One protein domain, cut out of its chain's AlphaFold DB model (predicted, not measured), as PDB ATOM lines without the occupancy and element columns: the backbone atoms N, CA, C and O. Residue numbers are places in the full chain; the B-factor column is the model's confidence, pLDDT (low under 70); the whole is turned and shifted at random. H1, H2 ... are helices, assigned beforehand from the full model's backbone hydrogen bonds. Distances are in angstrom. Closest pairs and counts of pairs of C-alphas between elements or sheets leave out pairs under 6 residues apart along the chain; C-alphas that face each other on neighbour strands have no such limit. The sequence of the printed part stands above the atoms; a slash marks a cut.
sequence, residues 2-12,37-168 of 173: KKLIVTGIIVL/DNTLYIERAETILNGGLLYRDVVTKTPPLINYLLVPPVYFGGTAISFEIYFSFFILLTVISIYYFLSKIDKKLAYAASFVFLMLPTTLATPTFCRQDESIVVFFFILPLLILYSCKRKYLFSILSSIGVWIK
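This is residues 2 to 12 and 37 to 168 of the 173 residues of an uncharacterized protein of Thermoplasmatales archaeon (UniProt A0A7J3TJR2). Long helices lie side by side in a slab, with H5 in the middle: H1 and H6 bundle with it, and the H8 and H9 hairpin packs on it through H8. At the end of the slab where H5 begins, H2, H3 and H4 form a small cluster of shorter helices with the loop of residues 50 to 63. The printed part has 143 residues with nine named helices, H1 to H9 in chain order, and no named strand; its class is all helix. It is compact, with a radius of gyration of the C-alphas of 16.3 A, and spans 50 by 36 by 20 A.

H1, residues 2 to 12, begins with C-alpha 2 at (-24.066, 17.189, -8.207). H2 is residues 38 to 49, H3 64 to 69 and H4 71 to 75. H5, residues 80 to 102, is 33.2 A long. H6 is residues 107 to 119 and H7 121 to 125. H8, residues 134 to 151, is 25.2 A long. H9, residues 154 to 167, ends with C-alpha 167 at (-32.572, 40.861, 7.489).

H5 is the hub. H1, H5 and H6 form an up and down bundle, each running against the one before. Residues 88 to 96 of H5 touch H1, closest at the C-alphas of Leu 92 and Gly 8, 6.6 A. H5 and H6 form a hairpin at a shallow tilt of 21 degrees, closest at the C-alphas of Leu 102 and Ala 110, 5.0 A. H8 touches H5 at a shallow tilt of 13 degrees, the same way, with the C-alphas of Phe 139 and Thr 94 closest at 5.1 A. H8 and H9 form a hairpin, closest at the C-alphas of Pro 144 and Phe 157, 4.6 A. Residues 166 to 167 of H9 touch H3, about perpendicular at 87 degrees, closest at the C-alphas of Ile 167 and Ile 66, 4.7 A. H2 touches H4, with the C-alphas of Ala 45 and Val 71 closest at 4.9 A. H7 touches no helix. Each O i to N i+4 pair is within hydrogen-bond range in H1, H2, H3, H4, H6, H7 and H9, against 18 of 19 in H5 and 12 of 14 in H8.

The C-alphas of Asp 57 and Lys 108 are the two farthest apart, 50.3 A. Residues 13 to 36 are not printed, and C-alphas 12 and 37 are 19.5 A apart across this cut. The link from H2 to H3 is long. No printed residue is under 70 in pLDDT.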
ATOM      1  N   LYS A   2     -25.293  16.798  -7.464       94.06
ATOM      2  CA  LYS A   2     -24.066  17.189  -8.207       94.06
ATOM      3  C   LYS A   2     -24.335  17.897  -9.544       94.06
ATOM      4  O   LYS A   2     -23.863  19.004  -9.738       94.06
ATOM      5  N   LYS A   3     -25.157  17.291 -10.412       96.00
ATOM      6  CA  LYS A   3     -25.551  17.881 -11.707       96.00
ATOM      7  C   LYS A   3     -26.151  19.284 -11.552       96.00
ATOM      8  O   LYS A   3     -25.750  20.189 -12.252       96.00
ATOM      9  N   LEU A   4     -27.044  19.451 -10.580       96.06
ATOM     10  CA  LEU A   4     -27.746  20.701 -10.293       96.06
ATOM     11  C   LEU A   4     -26.785  21.814  -9.834       96.06
ATOM     12  O   LEU A   4     -26.888  22.934 -10.310       96.06
ATOM     13  N   ILE A   5     -25.822  21.487  -8.964       97.56
ATOM     14  CA  ILE A   5     -24.789  22.435  -8.515       97.56
ATOM     15  C   ILE A   5     -23.895  22.842  -9.687       97.56
ATOM     16  O   ILE A   5     -23.670  24.025  -9.894       97.56
ATOM     17  N   VAL A   6     -23.423  21.871 -10.477       98.25
ATOM     18  CA  VAL A   6     -22.589  22.144 -11.657       98.25
ATOM     19  C   VAL A   6     -23.338  23.019 -12.660       98.25
ATOM     20  O   VAL A   6     -22.782  24.002 -13.133       98.25
ATOM     21  N   THR A   7     -24.608  22.717 -12.940       98.31
ATOM     22  CA  THR A   7     -25.452  23.557 -13.795       98.31
ATOM     23  C   THR A   7     -25.597  24.967 -13.229       98.31
ATOM     24  O   THR A   7     -25.433  25.920 -13.977       98.31
ATOM     25  N   GLY A   8     -25.858  25.110 -11.926       98.25
ATOM     26  CA  GLY A   8     -25.968  26.416 -11.279       98.25
ATOM     27  C   GLY A   8     -24.691  27.239 -11.395       98.25
ATOM     28  O   GLY A   8     -24.757  28.389 -11.806       98.25
ATOM     29  N   ILE A   9     -23.532  26.633 -11.120       98.44
ATOM     30  CA  ILE A   9     -22.228  27.290 -11.271       98.44
ATOM     31  C   ILE A   9     -22.016  27.718 -12.723       98.44
ATOM     32  O   ILE A   9     -21.727  28.878 -12.966       98.44
ATOM     33  N   ILE A  10     -22.203  26.819 -13.695       98.56
ATOM     34  CA  ILE A  10     -21.987  27.144 -15.113       98.56
ATOM     35  C   ILE A  10     -22.891  28.295 -15.557       98.56
ATOM     36  O   ILE A  10     -22.408  29.224 -16.196       98.56
ATOM     37  N   VAL A  11     -24.183  28.249 -15.223       98.50
ATOM     38  CA  VAL A  11     -25.140  29.278 -15.648       98.50
ATOM     39  C   VAL A  11     -24.823  30.615 -14.988       98.50
ATOM     40  O   VAL A  11     -24.637  31.596 -15.700       98.50
ATOM     41  N   LEU A  12     -24.685  30.652 -13.660       98.50
ATOM     42  CA  LEU A  12     -24.406  31.893 -12.932       98.50
ATOM     43  C   LEU A  12     -23.051  32.478 -13.344       98.50
ATOM     44  O   LEU A  12     -22.983  33.649 -13.691       98.50
ATOM     45  N   ASP A  37     -27.476  48.941  -6.336       88.38
ATOM     46  CA  ASP A  37     -27.347  49.469  -4.974       88.38
ATOM     47  C   ASP A  37     -25.904  49.348  -4.432       88.38
ATOM     48  O   ASP A  37     -25.663  49.526  -3.236       88.38
ATOM     49  N   ASN A  38     -24.917  49.049  -5.286       91.62
ATOM     50  CA  ASN A  38     -23.552  48.717  -4.868       91.62
ATOM     51  C   ASN A  38     -22.896  49.813  -4.026       91.62
ATOM     52  O   ASN A  38     -22.352  49.515  -2.964       91.62
ATOM     53  N   THR A  39     -22.978  51.076  -4.451       92.12
ATOM     54  CA  THR A  39     -22.413  52.214  -3.701       92.12
ATOM     55  C   THR A  39     -22.979  52.275  -2.285       92.12
ATOM     56  O   THR A  39     -22.239  52.386  -1.309       92.12
ATOM     57  N   LEU A  40     -24.292  52.087  -2.153       93.31
ATOM     58  CA  LEU A  40     -24.983  52.068  -0.870       93.31
ATOM     59  C   LEU A  40     -24.540  50.883   0.002       93.31
ATOM     60  O   LEU A  40     -24.407  51.016   1.221       93.31
ATOM     61  N   TYR A  41     -24.329  49.712  -0.602       95.31
ATOM     62  CA  TYR A  41     -23.821  48.534   0.099       95.31
ATOM     63  C   TYR A  41     -22.387  48.748   0.595       95.31
ATOM     64  O   TYR A  41     -22.093  48.415   1.745       95.31
ATOM     65  N   ILE A  42     -21.529  49.341  -0.240       96.62
ATOM     66  CA  ILE A  42     -20.135  49.669   0.078       96.62
ATOM     67  C   ILE A  42     -20.083  50.643   1.252       96.62
ATOM     68  O   ILE A  42     -19.519  50.291   2.284       96.62
ATOM     69  N   GLU A  43     -20.751  51.795   1.165       97.00
ATOM     70  CA  GLU A  43     -20.737  52.819   2.224       97.00
ATOM     71  C   GLU A  43     -21.142  52.250   3.594       97.00
ATOM     72  O   GLU A  43     -20.527  52.525   4.630       97.00
ATOM     73  N   ARG A  44     -22.182  51.410   3.617       96.94
ATOM     74  CA  ARG A  44     -22.690  50.806   4.855       96.94
ATOM     75  C   ARG A  44     -21.741  49.758   5.418       96.94
ATOM     76  O   ARG A  44     -21.522  49.730   6.629       96.94
ATOM     77  N   ALA A  45     -21.188  48.899   4.568       97.50
ATOM     78  CA  ALA A  45     -20.233  47.884   4.988       97.50
ATOM     79  C   ALA A  45     -18.903  48.502   5.441       97.50
ATOM     80  O   ALA A  45     -18.359  48.081   6.458       97.50
ATOM     81  N   GLU A  46     -18.409  49.531   4.750       98.00
ATOM     82  CA  GLU A  46     -17.219  50.288   5.148       98.00
ATOM     83  C   GLU A  46     -17.420  50.976   6.496       98.00
ATOM     84  O   GLU A  46     -16.535  50.932   7.347       98.00
ATOM     85  N   THR A  47     -18.607  51.537   6.744       97.94
ATOM     86  CA  THR A  47     -18.945  52.097   8.060       97.94
ATOM     87  C   THR A  47     -18.806  51.046   9.161       97.94
ATOM     88  O   THR A  47     -18.195  51.323  10.189       97.94
ATOM     89  N   ILE A  48     -19.305  49.823   8.939       97.81
ATOM     90  CA  ILE A  48     -19.155  48.709   9.891       97.81
ATOM     91  C   ILE A  48     -17.675  48.332  10.065       97.81
ATOM     92  O   ILE A  48     -17.205  48.198  11.194       97.81
ATOM     93  N   LEU A  49     -16.939  48.167   8.962       97.94
ATOM     94  CA  LEU A  49     -15.526  47.771   8.968       97.94
ATOM     95  C   LEU A  49     -14.631  48.788   9.691       97.94
ATOM     96  O   LEU A  49     -13.674  48.397  10.355       97.94
ATOM     97  N   ASN A  50     -14.980  50.071   9.620       98.12
ATOM     98  CA  ASN A  50     -14.262  51.164  10.272       98.12
ATOM     99  C   ASN A  50     -14.716  51.422  11.724       98.12
ATOM    100  O   ASN A  50     -14.278  52.390  12.344       98.12
ATOM    101  N   GLY A  51     -15.585  50.572  12.285       97.38
ATOM    102  CA  GLY A  51     -16.071  50.693  13.665       97.38
ATOM    103  C   GLY A  51     -17.149  51.766  13.875       97.38
ATOM    104  O   GLY A  51     -17.452  52.116  15.018       97.38
ATOM    105  N   GLY A  52     -17.729  52.286  12.795       97.25
ATOM    106  CA  GLY A  52     -18.884  53.174  12.829       97.25
ATOM    107  C   GLY A  52     -20.188  52.434  13.143       97.25
ATOM    108  O   GLY A  52     -20.286  51.207  13.090       97.25
ATOM    109  N   LEU A  53     -21.223  53.201  13.475       95.81
ATOM    110  CA  LEU A  53     -22.559  52.705  13.785       95.81
ATOM    111  C   LEU A  53     -23.528  52.982  12.636       95.81
ATOM    112  O   LEU A  53     -23.725  54.125  12.215       95.81
ATOM    113  N   LEU A  54     -24.218  51.930  12.189       95.12
ATOM    114  CA  LEU A  54     -25.360  52.049  11.281       95.12
ATOM    115  C   LEU A  54     -26.426  52.993  11.866       95.12
ATOM    116  O   LEU A  54     -26.599  53.062  13.082       95.12
ATOM    117  N   TYR A  55     -27.151  53.704  10.996       93.62
ATOM    118  CA  TYR A  55     -28.175  54.715  11.330       93.62
ATOM    119  C   TYR A  55     -27.677  55.974  12.051       93.62
ATOM    120  O   TYR A  55     -28.451  56.919  12.197       93.62
ATOM    121  N   ARG A  56     -26.416  56.008  12.494       95.75
ATOM    122  CA  ARG A  56     -25.773  57.199  13.059       95.75
ATOM    123  C   ARG A  56     -24.770  57.793  12.081       95.75
ATOM    124  O   ARG A  56     -24.839  58.979  11.788       95.75
ATOM    125  N   ASP A  57     -23.879  56.945  11.572       96.88
ATOM    126  CA  ASP A  57     -22.705  57.368  10.806       96.88
ATOM    127  C   ASP A  57     -22.880  57.154   9.292       96.88
ATOM    128  O   ASP A  57     -22.073  57.630   8.504       96.88
ATOM    129  N   VAL A  58     -23.954  56.467   8.877       96.25
ATOM    130  CA  VAL A  58     -24.295  56.222   7.468       96.25
ATOM    131  C   VAL A  58     -25.805  56.145   7.270       96.25
ATOM    132  O   VAL A  58     -26.542  55.629   8.121       96.25
ATOM    133  N   VAL A  59     -26.276  56.629   6.120       91.81
ATOM    134  CA  VAL A  59     -27.691  56.565   5.754       91.81
ATOM    135  C   VAL A  59     -28.081  55.121   5.442       91.81
ATOM    136  O   VAL A  59     -27.644  54.501   4.470       91.81
ATOM    137  N   THR A  60     -28.980  54.573   6.251       90.38
ATOM    138  CA  THR A  60     -29.578  53.266   5.990       90.38
ATOM    139  C   THR A  60     -31.041  53.227   6.404       90.38
ATOM    140  O   THR A  60     -31.443  53.821   7.402       90.38
ATOM    141  N   LYS A  61     -31.850  52.565   5.573       87.38
ATOM    142  CA  LYS A  61     -33.299  52.379   5.758       87.38
ATOM    143  C   LYS A  61     -33.681  50.903   5.868       87.38
ATOM    144  O   LYS A  61     -34.829  50.586   6.159       87.38
ATOM    145  N   THR A  62     -32.739  49.999   5.602       86.94
ATOM    146  CA  THR A  62     -32.942  48.559   5.766       86.94
ATOM    147  C   THR A  62     -32.744  48.185   7.231       86.94
ATOM    148  O   THR A  62     -32.064  48.924   7.941       86.94
ATOM    149  N   PRO A  63     -33.301  47.063   7.714       90.31
ATOM    150  CA  PRO A  63     -32.912  46.479   8.997       90.31
ATOM    151  C   PRO A  63     -31.390  46.246   9.100       90.31
ATOM    152  O   PRO A  63     -30.715  46.138   8.075       90.31
ATOM    153  N   PRO A  64     -30.798  46.166  10.305       87.19
ATOM    154  CA  PRO A  64     -29.344  46.216  10.420       87.19
ATOM    155  C   PRO A  64     -28.674  44.951   9.888       87.19
ATOM    156  O   PRO A  64     -27.583  45.044   9.332       87.19
ATOM    157  N   LEU A  65     -29.310  43.781  10.028       94.31
ATOM    158  CA  LEU A  65     -28.650  42.499   9.791       94.31
ATOM    159  C   LEU A  65     -28.223  42.304   8.330       94.31
ATOM    160  O   LEU A  65     -27.148  41.755   8.098       94.31
ATOM    161  N   ILE A  66     -28.991  42.796   7.349       95.25
ATOM    162  CA  ILE A  66     -28.572  42.700   5.942       95.25
ATOM    163  C   ILE A  66     -27.268  43.460   5.682       95.25
ATOM    164  O   ILE A  66     -26.412  42.965   4.964       95.25
ATOM    165  N   ASN A  67     -27.050  44.602   6.342       95.75
ATOM    166  CA  ASN A  67     -25.834  45.396   6.151       95.75
ATOM    167  C   ASN A  67     -24.591  44.661   6.677       95.75
ATOM    168  O   ASN A  67     -23.534  44.728   6.057       95.75
ATOM    169  N   TYR A  68     -24.720  43.878   7.755       96.56
ATOM    170  CA  TYR A  68     -23.642  42.988   8.207       96.56
ATOM    171  C   TYR A  68     -23.395  41.832   7.233       96.56
ATOM    172  O   TYR A  68     -22.251  41.440   7.016       96.56
ATOM    173  N   LEU A  69     -24.450  41.302   6.606       97.25
ATOM    174  CA  LEU A  69     -24.320  40.278   5.567       97.25
ATOM    175  C   LEU A  69     -23.709  40.818   4.269       97.25
ATOM    176  O   LEU A  69     -23.268  40.011   3.462       97.25
ATOM    177  N   LEU A  70     -23.642  42.136   4.073       97.31
ATOM    178  CA  LEU A  70     -22.985  42.776   2.929       97.31
ATOM    179  C   LEU A  70     -21.504  43.101   3.180       97.31
ATOM    180  O   LEU A  70     -20.796  43.480   2.252       97.31
ATOM    181  N   VAL A  71     -20.999  42.889   4.399       98.12
ATOM    182  CA  VAL A  71     -19.573  43.073   4.708       98.12
ATOM    183  C   VAL A  71     -18.658  42.168   3.869       98.12
ATOM    184  O   VAL A  71     -17.662  42.683   3.362       98.12
ATOM    185  N   PRO A  72     -18.943  40.864   3.659       98.19
ATOM    186  CA  PRO A  72     -18.049  39.994   2.896       98.19
ATOM    187  C   PRO A  72     -17.713  40.480   1.472       98.19
ATOM    188  O   PRO A  72     -16.522  40.611   1.191       98.19
ATOM    189  N   PRO A  73     -18.669  40.786   0.568       97.75
ATOM    190  CA  PRO A  73     -18.321  41.238  -0.785       97.75
ATOM    191  C   PRO A  73     -17.531  42.557  -0.792       97.75
ATOM    192  O   PRO A  73     -16.670  42.743  -1.650       97.75
ATOM    193  N   VAL A  74     -17.756  43.435   0.191       97.81
ATOM    194  CA  VAL A  74     -17.021  44.703   0.340       97.81
ATOM    195  C   VAL A  74     -15.606  44.475   0.860       97.81
ATOM    196  O   VAL A  74     -14.650  45.011   0.307       97.81
ATOM    197  N   TYR A  75     -15.442  43.589   1.843       97.62
ATOM    198  CA  TYR A  75     -14.128  43.166   2.324       97.62
ATOM    199  C   TYR A  75     -13.271  42.550   1.204       97.62
ATOM    200  O   TYR A  75     -12.062  42.765   1.154       97.62
ATOM    201  N   PHE A  76     -13.895  41.840   0.257       96.38
ATOM    202  CA  PHE A  76     -13.247  41.312  -0.950       96.38
ATOM    203  C   PHE A  76     -13.201  42.317  -2.117       96.38
ATOM    204  O   PHE A  76     -13.251  41.929  -3.285       96.38
ATOM    205  N   GLY A  77     -13.099  43.610  -1.809       94.06
ATOM    206  CA  GLY A  77     -12.806  44.678  -2.765       94.06
ATOM    207  C   GLY A  77     -14.004  45.505  -3.222       94.06
ATOM    208  O   GLY A  77     -13.794  46.465  -3.954       94.06
ATOM    209  N   GLY A  78     -15.238  45.154  -2.835       94.38
ATOM    210  CA  GLY A  78     -16.425  45.964  -3.149       94.38
ATOM    211  C   GLY A  78     -16.681  46.145  -4.644       94.38
ATOM    212  O   GLY A  78     -17.303  47.116  -5.055       94.38
ATOM    213  N   THR A  79     -16.179  45.230  -5.473       93.38
ATOM    214  CA  THR A  79     -16.340  45.299  -6.928       93.38
ATOM    215  C   THR A  79     -17.651  44.652  -7.371       93.38
ATOM    216  O   THR A  79     -18.191  43.802  -6.660       93.38
ATOM    217  N   ALA A  80     -18.122  44.990  -8.575       92.00
ATOM    218  CA  ALA A  80     -19.266  44.346  -9.226       92.00
ATOM    219  C   ALA A  80     -19.212  42.811  -9.124       92.00
ATOM    220  O   ALA A  80     -20.100  42.184  -8.550       92.00
ATOM    221  N   ILE A  81     -18.094  42.220  -9.555       95.06
ATOM    222  CA  ILE A  81     -17.896  40.771  -9.518       95.06
ATOM    223  C   ILE A  81     -17.899  40.205  -8.086       95.06
ATOM    224  O   ILE A  81     -18.394  39.096  -7.873       95.06
ATOM    225  N   SER A  82     -17.404  40.951  -7.089       96.75
ATOM    226  CA  SER A  82     -17.455  40.530  -5.680       96.75
ATOM    227  C   SER A  82     -18.905  40.385  -5.204       96.75
ATOM    228  O   SER A  82     -19.244  39.379  -4.573       96.75
ATOM    229  N   PHE A  83     -19.770  41.348  -5.538       97.12
ATOM    230  CA  PHE A  83     -21.200  41.293  -5.226       97.12
ATOM    231  C   PHE A  83     -21.909  40.174  -5.982       97.12
ATOM    232  O   PHE A  83     -22.621  39.382  -5.368       97.12
ATOM    233  N   GLU A  84     -21.671  40.045  -7.283       97.44
ATOM    234  CA  GLU A  84     -22.357  39.044  -8.099       97.44
ATOM    235  C   GLU A  84     -22.029  37.614  -7.683       97.44
ATOM    236  O   GLU A  84     -22.927  36.772  -7.579       97.44
ATOM    237  N   ILE A  85     -20.755  37.328  -7.385       98.06
ATOM    238  CA  ILE A  85     -20.335  36.031  -6.841       98.06
ATOM    239  C   ILE A  85     -21.031  35.783  -5.503       98.06
ATOM    240  O   ILE A  85     -21.560  34.691  -5.269       98.06
ATOM    241  N   TYR A  86     -21.044  36.787  -4.627       98.38
ATOM    242  CA  TYR A  86     -21.613  36.656  -3.294       98.38
ATOM    243  C   TYR A  86     -23.130  36.441  -3.323       98.38
ATOM    244  O   TYR A  86     -23.633  35.531  -2.665       98.38
ATOM    245  N   PHE A  87     -23.877  37.189  -4.130       98.31
ATOM    246  CA  PHE A  87     -25.321  37.001  -4.273       98.31
ATOM    247  C   PHE A  87     -25.662  35.691  -4.996       98.31
ATOM    248  O   PHE A  87     -26.554  34.957  -4.558       98.31
ATOM    249  N   SER A  88     -24.893  35.317  -6.023       98.56
ATOM    250  CA  SER A  88     -25.030  34.025  -6.715       98.56
ATOM    251  C   SER A  88     -24.798  32.833  -5.785       98.56
ATOM    252  O   SER A  88     -25.449  31.792  -5.916       98.56
ATOM    253  N   PHE A  89     -23.915  32.974  -4.794       98.50
ATOM    254  CA  PHE A  89     -23.720  31.958  -3.764       98.50
ATOM    255  C   PHE A  89     -25.010  31.687  -2.968       98.50
ATOM    256  O   PHE A  89     -25.342  30.522  -2.739       98.50
ATOM    257  N   PHE A  90     -25.805  32.709  -2.633       98.44
ATOM    258  CA  PHE A  90     -27.100  32.513  -1.963       98.44
ATOM    259  C   PHE A  90     -28.155  31.849  -2.858       98.44
ATOM    260  O   PHE A  90     -28.962  31.052  -2.365       98.44
ATOM    261  N   ILE A  91     -28.110  32.069  -4.176       98.50
ATOM    262  CA  ILE A  91     -28.928  31.295  -5.119       98.50
ATOM    263  C   ILE A  91     -28.547  29.815  -5.070       98.50
ATOM    264  O   ILE A  91     -29.427  28.962  -4.921       98.50
ATOM    265  N   LEU A  92     -27.250  29.491  -5.110       98.50
ATOM    266  CA  LEU A  92     -26.788  28.105  -4.993       98.50
ATOM    267  C   LEU A  92     -27.198  27.474  -3.658       98.50
ATOM    268  O   LEU A  92     -27.677  26.339  -3.649       98.50
ATOM    269  N   LEU A  93     -27.081  28.199  -2.542       98.56
ATOM    270  CA  LEU A  93     -27.555  27.728  -1.238       98.56
ATOM    271  C   LEU A  93     -29.063  27.447  -1.238       98.56
ATOM    272  O   LEU A  93     -29.501  26.434  -0.685       98.56
ATOM    273  N   THR A  94     -29.856  28.297  -1.890       98.50
ATOM    274  CA  THR A  94     -31.310  28.114  -2.008       98.50
ATOM    275  C   THR A  94     -31.643  26.878  -2.838       98.50
ATOM    276  O   THR A  94     -32.398  26.013  -2.393       98.50
ATOM    277  N   VAL A  95     -31.003  26.726  -3.997       98.56
ATOM    278  CA  VAL A  95     -31.125  25.566  -4.892       98.56
ATOM    279  C   VAL A  95     -30.750  24.260  -4.175       98.56
ATOM    280  O   VAL A  95     -31.468  23.261  -4.269       98.56
ATOM    281  N   ILE A  96     -29.651  24.264  -3.415       98.56
ATOM    282  CA  ILE A  96     -29.222  23.121  -2.596       98.56
ATOM    283  C   ILE A  96     -30.259  22.820  -1.513       98.56
ATOM    284  O   ILE A  96     -30.598  21.652  -1.312       98.56
ATOM    285  N   SER A  97     -30.783  23.847  -0.844       98.44
ATOM    286  CA  SER A  97     -31.768  23.697   0.229       98.44
ATOM    287  C   SER A  97     -33.070  23.089  -0.283       98.44
ATOM    288  O   SER A  97     -33.522  22.085   0.272       98.44
ATOM    289  N   ILE A  98     -33.633  23.616  -1.377       98.50
ATOM    290  CA  ILE A  98     -34.848  23.071  -2.005       98.50
ATOM    291  C   ILE A  98     -34.643  21.587  -2.319       98.50
ATOM    292  O   ILE A  98     -35.435  20.745  -1.887       98.50
ATOM    293  N   TYR A  99     -33.539  21.238  -2.988       98.56
ATOM    294  CA  TYR A  99     -33.257  19.850  -3.341       98.56
ATOM    295  C   TYR A  99     -33.103  18.969  -2.099       98.56
ATOM    296  O   TYR A  99     -33.702  17.897  -2.013       98.56
ATOM    297  N   TYR A 100     -32.299  19.399  -1.129       98.19
ATOM    298  CA  TYR A 100     -31.980  18.620   0.063       98.19
ATOM    299  C   TYR A 100     -33.222  18.314   0.906       98.19
ATOM    300  O   TYR A 100     -33.427  17.166   1.301       98.19
ATOM    301  N   PHE A 101     -34.076  19.308   1.157       98.00
ATOM    302  CA  PHE A 101     -35.262  19.118   1.991       98.00
ATOM    303  C   PHE A 101     -36.381  18.366   1.267       98.00
ATOM    304  O   PHE A 101     -36.990  17.479   1.868       98.00
ATOM    305  N   LEU A 102     -36.638  18.666  -0.011       97.81
ATOM    306  CA  LEU A 102     -37.726  18.022  -0.756       97.81
ATOM    307  C   LEU A 102     -37.364  16.622  -1.260       97.81
ATOM    308  O   LEU A 102     -38.252  15.788  -1.416       97.81
ATOM    309  N   SER A 103     -36.077  16.313  -1.471       97.62
ATOM    310  CA  SER A 103     -35.665  14.984  -1.958       97.62
ATOM    311  C   SER A 103     -35.947  13.849  -0.976       97.62
ATOM    312  O   SER A 103     -35.990  12.692  -1.390       97.62
ATOM    313  N   LYS A 104     -36.175  14.178   0.301       95.44
ATOM    314  CA  LYS A 104     -36.647  13.244   1.331       95.44
ATOM    315  C   LYS A 104     -38.093  12.789   1.101       95.44
ATOM    316  O   LYS A 104     -38.483  11.763   1.641       95.44
ATOM    317  N   ILE A 105     -38.864  13.565   0.339       95.88
ATOM    318  CA  ILE A 105     -40.275  13.321   0.024       95.88
ATOM    319  C   ILE A 105     -40.373  12.706  -1.374       95.88
ATOM    320  O   ILE A 105     -40.825  11.578  -1.524       95.88
ATOM    321  N   ASP A 106     -39.890  13.426  -2.391       97.50
ATOM    322  CA  ASP A 106     -39.819  12.945  -3.772       97.50
ATOM    323  C   ASP A 106     -38.582  13.528  -4.461       97.50
ATOM    324  O   ASP A 106     -38.445  14.735  -4.669       97.50
ATOM    325  N   LYS A 107     -37.661  12.650  -4.853       97.56
ATOM    326  CA  LYS A 107     -36.385  13.039  -5.459       97.56
ATOM    327  C   LYS A 107     -36.529  13.635  -6.863       97.56
ATOM    328  O   LYS A 107     -35.715  14.487  -7.231       97.56
ATOM    329  N   LYS A 108     -37.506  13.182  -7.655       97.81
ATOM    330  CA  LYS A 108     -37.741  13.657  -9.025       97.81
ATOM    331  C   LYS A 108     -38.366  15.046  -8.986       97.81
ATOM    332  O   LYS A 108     -37.850  15.951  -9.642       97.81
ATOM    333  N   LEU A 109     -39.401  15.232  -8.168       97.81
ATOM    334  CA  LEU A 109     -40.035  16.538  -7.985       97.81
ATOM    335  C   LEU A 109     -39.097  17.537  -7.304       97.81
ATOM    336  O   LEU A 109     -39.038  18.684  -7.730       97.81
ATOM    337  N   ALA A 110     -38.280  17.110  -6.336       98.25
ATOM    338  CA  ALA A 110     -37.263  17.973  -5.735       98.25
ATOM    339  C   ALA A 110     -36.233  18.468  -6.757       98.25
ATOM    340  O   ALA A 110     -35.841  19.635  -6.728       98.25
ATOM    341  N   TYR A 111     -35.790  17.591  -7.669       98.50
ATOM    342  CA  TYR A 111     -34.902  17.992  -8.758       98.50
ATOM    343  C   TYR A 111     -35.578  19.013  -9.673       98.50
ATOM    344  O   TYR A 111     -34.984  20.050  -9.949       98.50
ATOM    345  N   ALA A 112     -36.814  18.737 -10.100       98.44
ATOM    346  CA  ALA A 112     -37.577  19.635 -10.960       98.44
ATOM    347  C   ALA A 112     -37.793  21.006 -10.302       98.44
ATOM    348  O   ALA A 112     -37.459  22.014 -10.908       98.44
ATOM    349  N   ALA A 113     -38.247  21.051  -9.047       98.31
ATOM    350  CA  ALA A 113     -38.470  22.295  -8.311       98.31
ATOM    351  C   ALA A 113     -37.187  23.126  -8.163       98.31
ATOM    352  O   ALA A 113     -37.193  24.329  -8.406       98.31
ATOM    353  N   SER A 114     -36.069  22.479  -7.821       98.56
ATOM    354  CA  SER A 114     -34.782  23.171  -7.666       98.56
ATOM    355  C   SER A 114     -34.241  23.687  -9.000       98.56
ATOM    356  O   SER A 114     -33.650  24.759  -9.053       98.56
ATOM    357  N   PHE A 115     -34.430  22.918 -10.076       98.56
ATOM    358  CA  PHE A 115     -34.018  23.311 -11.421       98.56
ATOM    359  C   PHE A 115     -34.875  24.462 -11.953       98.56
ATOM    360  O   PHE A 115     -34.330  25.415 -12.493       98.56
ATOM    361  N   VAL A 116     -36.195  24.401 -11.759       98.44
ATOM    362  CA  VAL A 116     -37.110  25.485 -12.130       98.44
ATOM    363  C   VAL A 116     -36.740  26.758 -11.385       98.44
ATOM    364  O   VAL A 116     -36.562  27.773 -12.043       98.44
ATOM    365  N   PHE A 117     -36.544  26.699 -10.061       98.44
ATOM    366  CA  PHE A 117     -36.099  27.857  -9.279       98.44
ATOM    367  C   PHE A 117     -34.810  28.463  -9.850       98.44
ATOM    368  O   PHE A 117     -34.773  29.658 -10.105       98.44
ATOM    369  N   LEU A 118     -33.787  27.640 -10.119       98.44
ATOM    370  CA  LEU A 118     -32.524  28.109 -10.700       98.44
ATOM    371  C   LEU A 118     -32.715  28.824 -12.048       98.44
ATOM    372  O   LEU A 118     -31.993  29.768 -12.326       98.44
ATOM    373  N   MET A 119     -33.650  28.364 -12.881       98.19
ATOM    374  CA  MET A 119     -33.862  28.894 -14.234       98.19
ATOM    375  C   MET A 119     -34.898  30.021 -14.302       98.19
ATOM    376  O   MET A 119     -35.208  30.490 -15.397       98.19
ATOM    377  N   LEU A 120     -35.452  30.462 -13.167       97.69
ATOM    378  CA  LEU A 120     -36.326  31.631 -13.155       97.69
ATOM    379  C   LEU A 120     -35.520  32.874 -13.575       97.69
ATOM    380  O   LEU A 120     -34.453  33.117 -13.008       97.69
ATOM    381  N   PRO A 121     -36.027  33.698 -14.514       96.88
ATOM    382  CA  PRO A 121     -35.299  34.872 -14.992       96.88
ATOM    383  C   PRO A 121     -34.866  35.823 -13.876       96.88
ATOM    384  O   PRO A 121     -33.736  36.297 -13.885       96.88
ATOM    385  N   THR A 122     -35.724  36.058 -12.882       94.44
ATOM    386  CA  THR A 122     -35.409  36.916 -11.731       94.44
ATOM    387  C   THR A 122     -34.349  36.294 -10.826       94.44
ATOM    388  O   THR A 122     -33.410  36.972 -10.436       94.44
ATOM    389  N   THR A 123     -34.421  34.987 -10.564       96.81
ATOM    390  CA  THR A 123     -33.395  34.265  -9.794       96.81
ATOM    391  C   THR A 123     -32.005  34.371 -10.423       96.81
ATOM    392  O   THR A 123     -31.013  34.345  -9.701       96.81
ATOM    393  N   LEU A 124     -31.930  34.504 -11.748       97.88
ATOM    394  CA  LEU A 124     -30.679  34.679 -12.478       97.88
ATOM    395  C   LEU A 124     -30.247  36.147 -12.563       97.88
ATOM    396  O   LEU A 124     -29.108  36.453 -12.238       97.88
ATOM    397  N   ALA A 125     -31.143  37.050 -12.967       95.75
ATOM    398  CA  ALA A 125     -30.809  38.450 -13.222       95.75
ATOM    399  C   ALA A 125     -30.538  39.256 -11.943       95.75
ATOM    400  O   ALA A 125     -29.651  40.105 -11.936       95.75
ATOM    401  N   THR A 126     -31.271  38.984 -10.858       94.94
ATOM    402  CA  THR A 126     -31.136  39.703  -9.584       94.94
ATOM    403  C   THR A 126     -29.718  39.648  -9.001       94.94
ATOM    404  O   THR A 126     -29.189  40.713  -8.687       94.94
ATOM    405  N   PRO A 127     -29.066  38.475  -8.845       96.12
ATOM    406  CA  PRO A 127     -27.695  38.425  -8.341       96.12
ATOM    407  C   PRO A 127     -26.645  38.881  -9.356       96.12
ATOM    408  O   PRO A 127     -25.579  39.285  -8.915       96.12
ATOM    409  N   THR A 128     -26.899  38.771 -10.669       95.62
ATOM    410  CA  THR A 128     -25.904  39.105 -11.702       95.62
ATOM    411  C   THR A 128     -26.085  40.533 -12.197       95.62
ATOM    412  O   THR A 128     -25.456  41.444 -11.685       95.62
ATOM    413  N   PHE A 129     -27.006  40.754 -13.127       92.94
ATOM    414  CA  PHE A 129     -27.144  42.026 -13.832       92.94
ATOM    415  C   PHE A 129     -27.626  43.158 -12.921       92.94
ATOM    416  O   PHE A 129     -27.204  44.296 -13.082       92.94
ATOM    417  N   CYS A 130     -28.502  42.859 -11.956       92.12
ATOM    418  CA  CYS A 130     -29.058  43.877 -11.060       92.12
ATOM    419  C   CYS A 130     -28.247  44.059  -9.768       92.12
ATOM    420  O   CYS A 130     -28.426  45.062  -9.081       92.12
ATOM    421  N   ARG A 131     -27.393  43.085  -9.422       93.62
ATOM    422  CA  ARG A 131     -26.545  43.068  -8.217       93.62
ATOM    423  C   ARG A 131     -27.296  43.399  -6.933       93.62
ATOM    424  O   ARG A 131     -26.858  44.241  -6.154       93.62
ATOM    425  N   GLN A 132     -28.427  42.740  -6.703       94.06
ATOM    426  CA  GLN A 132     -29.241  43.034  -5.530       94.06
ATOM    427  C   GLN A 132     -29.221  41.938  -4.455       94.06
ATOM    428  O   GLN A 132     -29.117  40.731  -4.720       94.06
ATOM    429  N   ASP A 133     -29.362  42.390  -3.210       94.56
ATOM    430  CA  ASP A 133     -29.312  41.583  -1.995       94.56
ATOM    431  C   ASP A 133     -30.555  40.691  -1.776       94.56
ATOM    432  O   ASP A 133     -30.553  39.838  -0.880       94.56
ATOM    433  N   GLU A 134     -31.588  40.779  -2.622       94.31
ATOM    434  CA  GLU A 134     -32.783  39.923  -2.591       94.31
ATOM    435  C   GLU A 134     -32.430  38.437  -2.662       94.31
ATOM    436  O   GLU A 134     -33.144  37.616  -2.092       94.31
ATOM    437  N   SER A 135     -31.310  38.069  -3.289       95.81
ATOM    438  CA  SER A 135     -30.829  36.680  -3.308       95.81
ATOM    439  C   SER A 135     -30.586  36.134  -1.893       95.81
ATOM    440  O   SER A 135     -30.910  34.979  -1.600       95.81
ATOM    441  N   ILE A 136     -30.079  36.981  -0.990       97.06
ATOM    442  CA  ILE A 136     -29.896  36.673   0.436       97.06
ATOM    443  C   ILE A 136     -31.266  36.523   1.100       97.06
ATOM    444  O   ILE A 136     -31.526  35.543   1.800       97.06
ATOM    445  N   VAL A 137     -32.167  37.472   0.849       95.12
ATOM    446  CA  VAL A 137     -33.514  37.499   1.440       95.12
ATOM    447  C   VAL A 137     -34.312  36.256   1.054       95.12
ATOM    448  O   VAL A 137     -34.891  35.606   1.922       95.12
ATOM    449  N   VAL A 138     -34.293  35.873  -0.223       95.50
ATOM    450  CA  VAL A 138     -34.973  34.679  -0.740       95.50
ATOM    451  C   VAL A 138     -34.460  33.418  -0.052       95.50
ATOM    452  O   VAL A 138     -35.266  32.572   0.342       95.50
ATOM    453  N   PHE A 139     -33.149  33.294   0.166       97.19
ATOM    454  CA  PHE A 139     -32.589  32.160   0.899       97.19
ATOM    455  C   PHE A 139     -33.140  32.080   2.329       97.19
ATOM    456  O   PHE A 139     -33.656  31.035   2.743       97.19
ATOM    457  N   PHE A 140     -33.082  33.190   3.070       95.56
ATOM    458  CA  PHE A 140     -33.578  33.258   4.448       95.56
ATOM    459  C   PHE A 140     -35.107  33.198   4.556       95.56
ATOM    460  O   PHE A 140     -35.616  32.869   5.623       95.56
ATOM    461  N   PHE A 141     -35.841  33.433   3.468       95.00
ATOM    462  CA  PHE A 141     -37.287  33.226   3.390       95.00
ATOM    463  C   PHE A 141     -37.658  31.761   3.100       95.00
ATOM    464  O   PHE A 141     -38.522  31.185   3.763       95.00
ATOM    465  N   ILE A 142     -36.987  31.121   2.136       96.75
ATOM    466  CA  ILE A 142     -37.309  29.755   1.695       96.75
ATOM    467  C   ILE A 142     -36.823  28.703   2.698       96.75
ATOM    468  O   ILE A 142     -37.534  27.730   2.965       96.75
ATOM    469  N   LEU A 143     -35.629  28.866   3.278       97.31
ATOM    470  CA  LEU A 143     -35.045  27.872   4.184       97.31
ATOM    471  C   LEU A 143     -35.945  27.541   5.398       97.31
ATOM    472  O   LEU A 143     -36.179  26.349   5.637       97.31
ATOM    473  N   PRO A 144     -36.495  28.518   6.150       96.44
ATOM    474  CA  PRO A 144     -37.417  28.234   7.249       96.44
ATOM    475  C   PRO A 144     -38.649  27.453   6.786       96.44
ATOM    476  O   PRO A 144     -39.047  26.490   7.449       96.44
ATOM    477  N   LEU A 145     -39.242  27.831   5.649       96.88
ATOM    478  CA  LEU A 145     -40.429  27.170   5.098       96.88
ATOM    479  C   LEU A 145     -40.142  25.705   4.753       96.88
ATOM    480  O   LEU A 145     -40.928  24.822   5.099       96.88
ATOM    481  N   LEU A 146     -38.983  25.422   4.152       97.44
ATOM    482  CA  LEU A 146     -38.538  24.056   3.871       97.44
ATOM    483  C   LEU A 146     -38.334  23.242   5.153       97.44
ATOM    484  O   LEU A 146     -38.737  22.079   5.212       97.44
ATOM    485  N   ILE A 147     -37.744  23.839   6.192       96.19
ATOM    486  CA  ILE A 147     -37.554  23.200   7.503       96.19
ATOM    487  C   ILE A 147     -38.903  22.877   8.153       96.19
ATOM    488  O   ILE A 147     -39.082  21.778   8.692       96.19
ATOM    489  N   LEU A 148     -39.856  23.807   8.097       97.06
ATOM    490  CA  LEU A 148     -41.206  23.586   8.602       97.06
ATOM    491  C   LEU A 148     -41.889  22.450   7.839       97.06
ATOM    492  O   LEU A 148     -42.396  21.517   8.455       97.06
ATOM    493  N   TYR A 149     -41.867  22.502   6.510       96.38
ATOM    494  CA  TYR A 149     -42.580  21.558   5.658       96.38
ATOM    495  C   TYR A 149     -41.980  20.144   5.709       96.38
ATOM    496  O   TYR A 149     -42.683  19.179   6.001       96.38
ATOM    497  N   SER A 150     -40.672  20.018   5.473       95.56
ATOM    498  CA  SER A 150     -39.981  18.726   5.357       95.56
ATOM    499  C   SER A 150     -39.683  18.091   6.719       95.56
ATOM    500  O   SER A 150     -39.740  16.873   6.863       95.56
ATOM    501  N   CYS A 151     -39.358  18.896   7.736       94.25
ATOM    502  CA  CYS A 151     -38.900  18.389   9.036       94.25
ATOM    503  C   CYS A 151     -39.885  18.640  10.190       94.25
ATOM    504  O   CYS A 151     -39.629  18.170  11.297       94.25
ATOM    505  N   LYS A 152     -40.973  19.394   9.975       94.25
ATOM    506  CA  LYS A 152     -41.972  19.769  10.998       94.25
ATOM    507  C   LYS A 152     -41.388  20.466  12.238       94.25
ATOM    508  O   LYS A 152     -41.977  20.447  13.318       94.25
ATOM    509  N   ARG A 153     -40.234  21.130  12.093       95.75
ATOM    510  CA  ARG A 153     -39.529  21.821  13.190       95.75
ATOM    511  C   ARG A 153     -40.033  23.255  13.375       95.75
ATOM    512  O   ARG A 153     -39.348  24.209  13.020       95.75
ATOM    513  N   LYS A 154     -41.218  23.401  13.977       96.19
ATOM    514  CA  LYS A 154     -41.896  24.698  14.179       96.19
ATOM    515  C   LYS A 154     -41.057  25.760  14.904       96.19
ATOM    516  O   LYS A 154     -41.052  26.905  14.483       96.19
ATOM    517  N   TYR A 155     -40.299  25.384  15.936       96.81
ATOM    518  CA  TYR A 155     -39.476  26.341  16.690       96.81
ATOM    519  C   TYR A 155     -38.298  26.871  15.870       96.81
ATOM    520  O   TYR A 155     -38.009  28.062  15.901       96.81
ATOM    521  N   LEU A 156     -37.648  25.995  15.096       95.69
ATOM    522  CA  LEU A 156     -36.549  26.399  14.221       95.69
ATOM    523  C   LEU A 156     -37.054  27.283  13.077       95.69
ATOM    524  O   LEU A 156     -36.402  28.262  12.734       95.69
ATOM    525  N   PHE A 157     -38.238  26.971  12.539       95.88
ATOM    526  CA  PHE A 157     -38.940  27.860  11.619       95.88
ATOM    527  C   PHE A 157     -39.162  29.242  12.238       95.88
ATOM    528  O   PHE A 157     -38.745  30.224  11.641       95.88
ATOM    529  N   SER A 158     -39.750  29.333  13.437       95.56
ATOM    530  CA  SER A 158     -40.013  30.624  14.085       95.56
ATOM    531  C   SER A 158     -38.740  31.449  14.272       95.56
ATOM    532  O   SER A 158     -38.730  32.617  13.903       95.56
ATOM    533  N   ILE A 159     -37.657  30.840  14.765       95.75
ATOM    534  CA  ILE A 159     -36.374  31.532  14.963       95.75
ATOM    535  C   ILE A 159     -35.820  32.054  13.632       95.75
ATOM    536  O   ILE A 159     -35.497  33.236  13.523       95.75
ATOM    537  N   LEU A 160     -35.716  31.196  12.613       94.88
ATOM    538  CA  LEU A 160     -35.117  31.588  11.336       94.88
ATOM    539  C   LEU A 160     -35.991  32.587  10.568       94.88
ATOM    540  O   LEU A 160     -35.455  33.497   9.946       94.88
ATOM    541  N   SER A 161     -37.317  32.472  10.656       93.69
ATOM    542  CA  SER A 161     -38.242  33.458  10.090       93.69
ATOM    543  C   SER A 161     -38.096  34.815  10.775       93.69
ATOM    544  O   SER A 161     -38.028  35.828  10.088       93.69
ATOM    545  N   SER A 162     -37.968  34.864  12.108       93.38
ATOM    546  CA  SER A 162     -37.687  36.115  12.832       93.38
ATOM    547  C   SER A 162     -36.341  36.728  12.441       93.38
ATOM    548  O   SER A 162     -36.245  37.946  12.307       93.38
ATOM    549  N   ILE A 163     -35.315  35.905  12.196       94.12
ATOM    550  CA  ILE A 163     -34.040  36.375  11.634       94.12
ATOM    551  C   ILE A 163     -34.256  36.941  10.223       94.12
ATOM    552  O   ILE A 163     -33.753  38.019   9.931       94.12
ATOM    553  N   GLY A 164     -35.049  36.279   9.377       92.62
ATOM    554  CA  GLY A 164     -35.422  36.773   8.047       92.62
ATOM    555  C   GLY A 164     -36.072  38.160   8.083       92.62
ATOM    556  O   GLY A 164     -35.668  39.049   7.337       92.62
ATOM    557  N   VAL A 165     -36.997  38.383   9.022       90.94
ATOM    558  CA  VAL A 165     -37.605  39.703   9.275       90.94
ATOM    559  C   VAL A 165     -36.542  40.745   9.635       90.94
ATOM    560  O   VAL A 165     -36.598  41.883   9.172       90.94
ATOM    561  N   TRP A 166     -35.555  40.360  10.445       92.50
ATOM    562  CA  TRP A 166     -34.464  41.246  10.841       92.50
ATOM    563  C   TRP A 166     -33.433  41.494   9.731       92.50
ATOM    564  O   TRP A 166     -32.685  42.464   9.819       92.50
ATOM    565  N   ILE A 167     -33.392  40.655   8.690       92.94
ATOM    566  CA  ILE A 167     -32.572  40.861   7.489       92.94
ATOM    567  C   ILE A 167     -33.220  41.926   6.609       92.94
ATOM    568  O   ILE A 167     -32.631  42.981   6.392       92.94
ATOM    569  N   LYS A 168     -34.440  41.690   6.125       87.81
ATOM    570  CA  LYS A 168     -35.139  42.661   5.277       87.81
ATOM    571  C   LYS A 168     -36.639  42.558   5.506       87.81
ATOM    572  O   LYS A 168     -37.244  41.515   5.286       87.81
TER     573      LYS A 168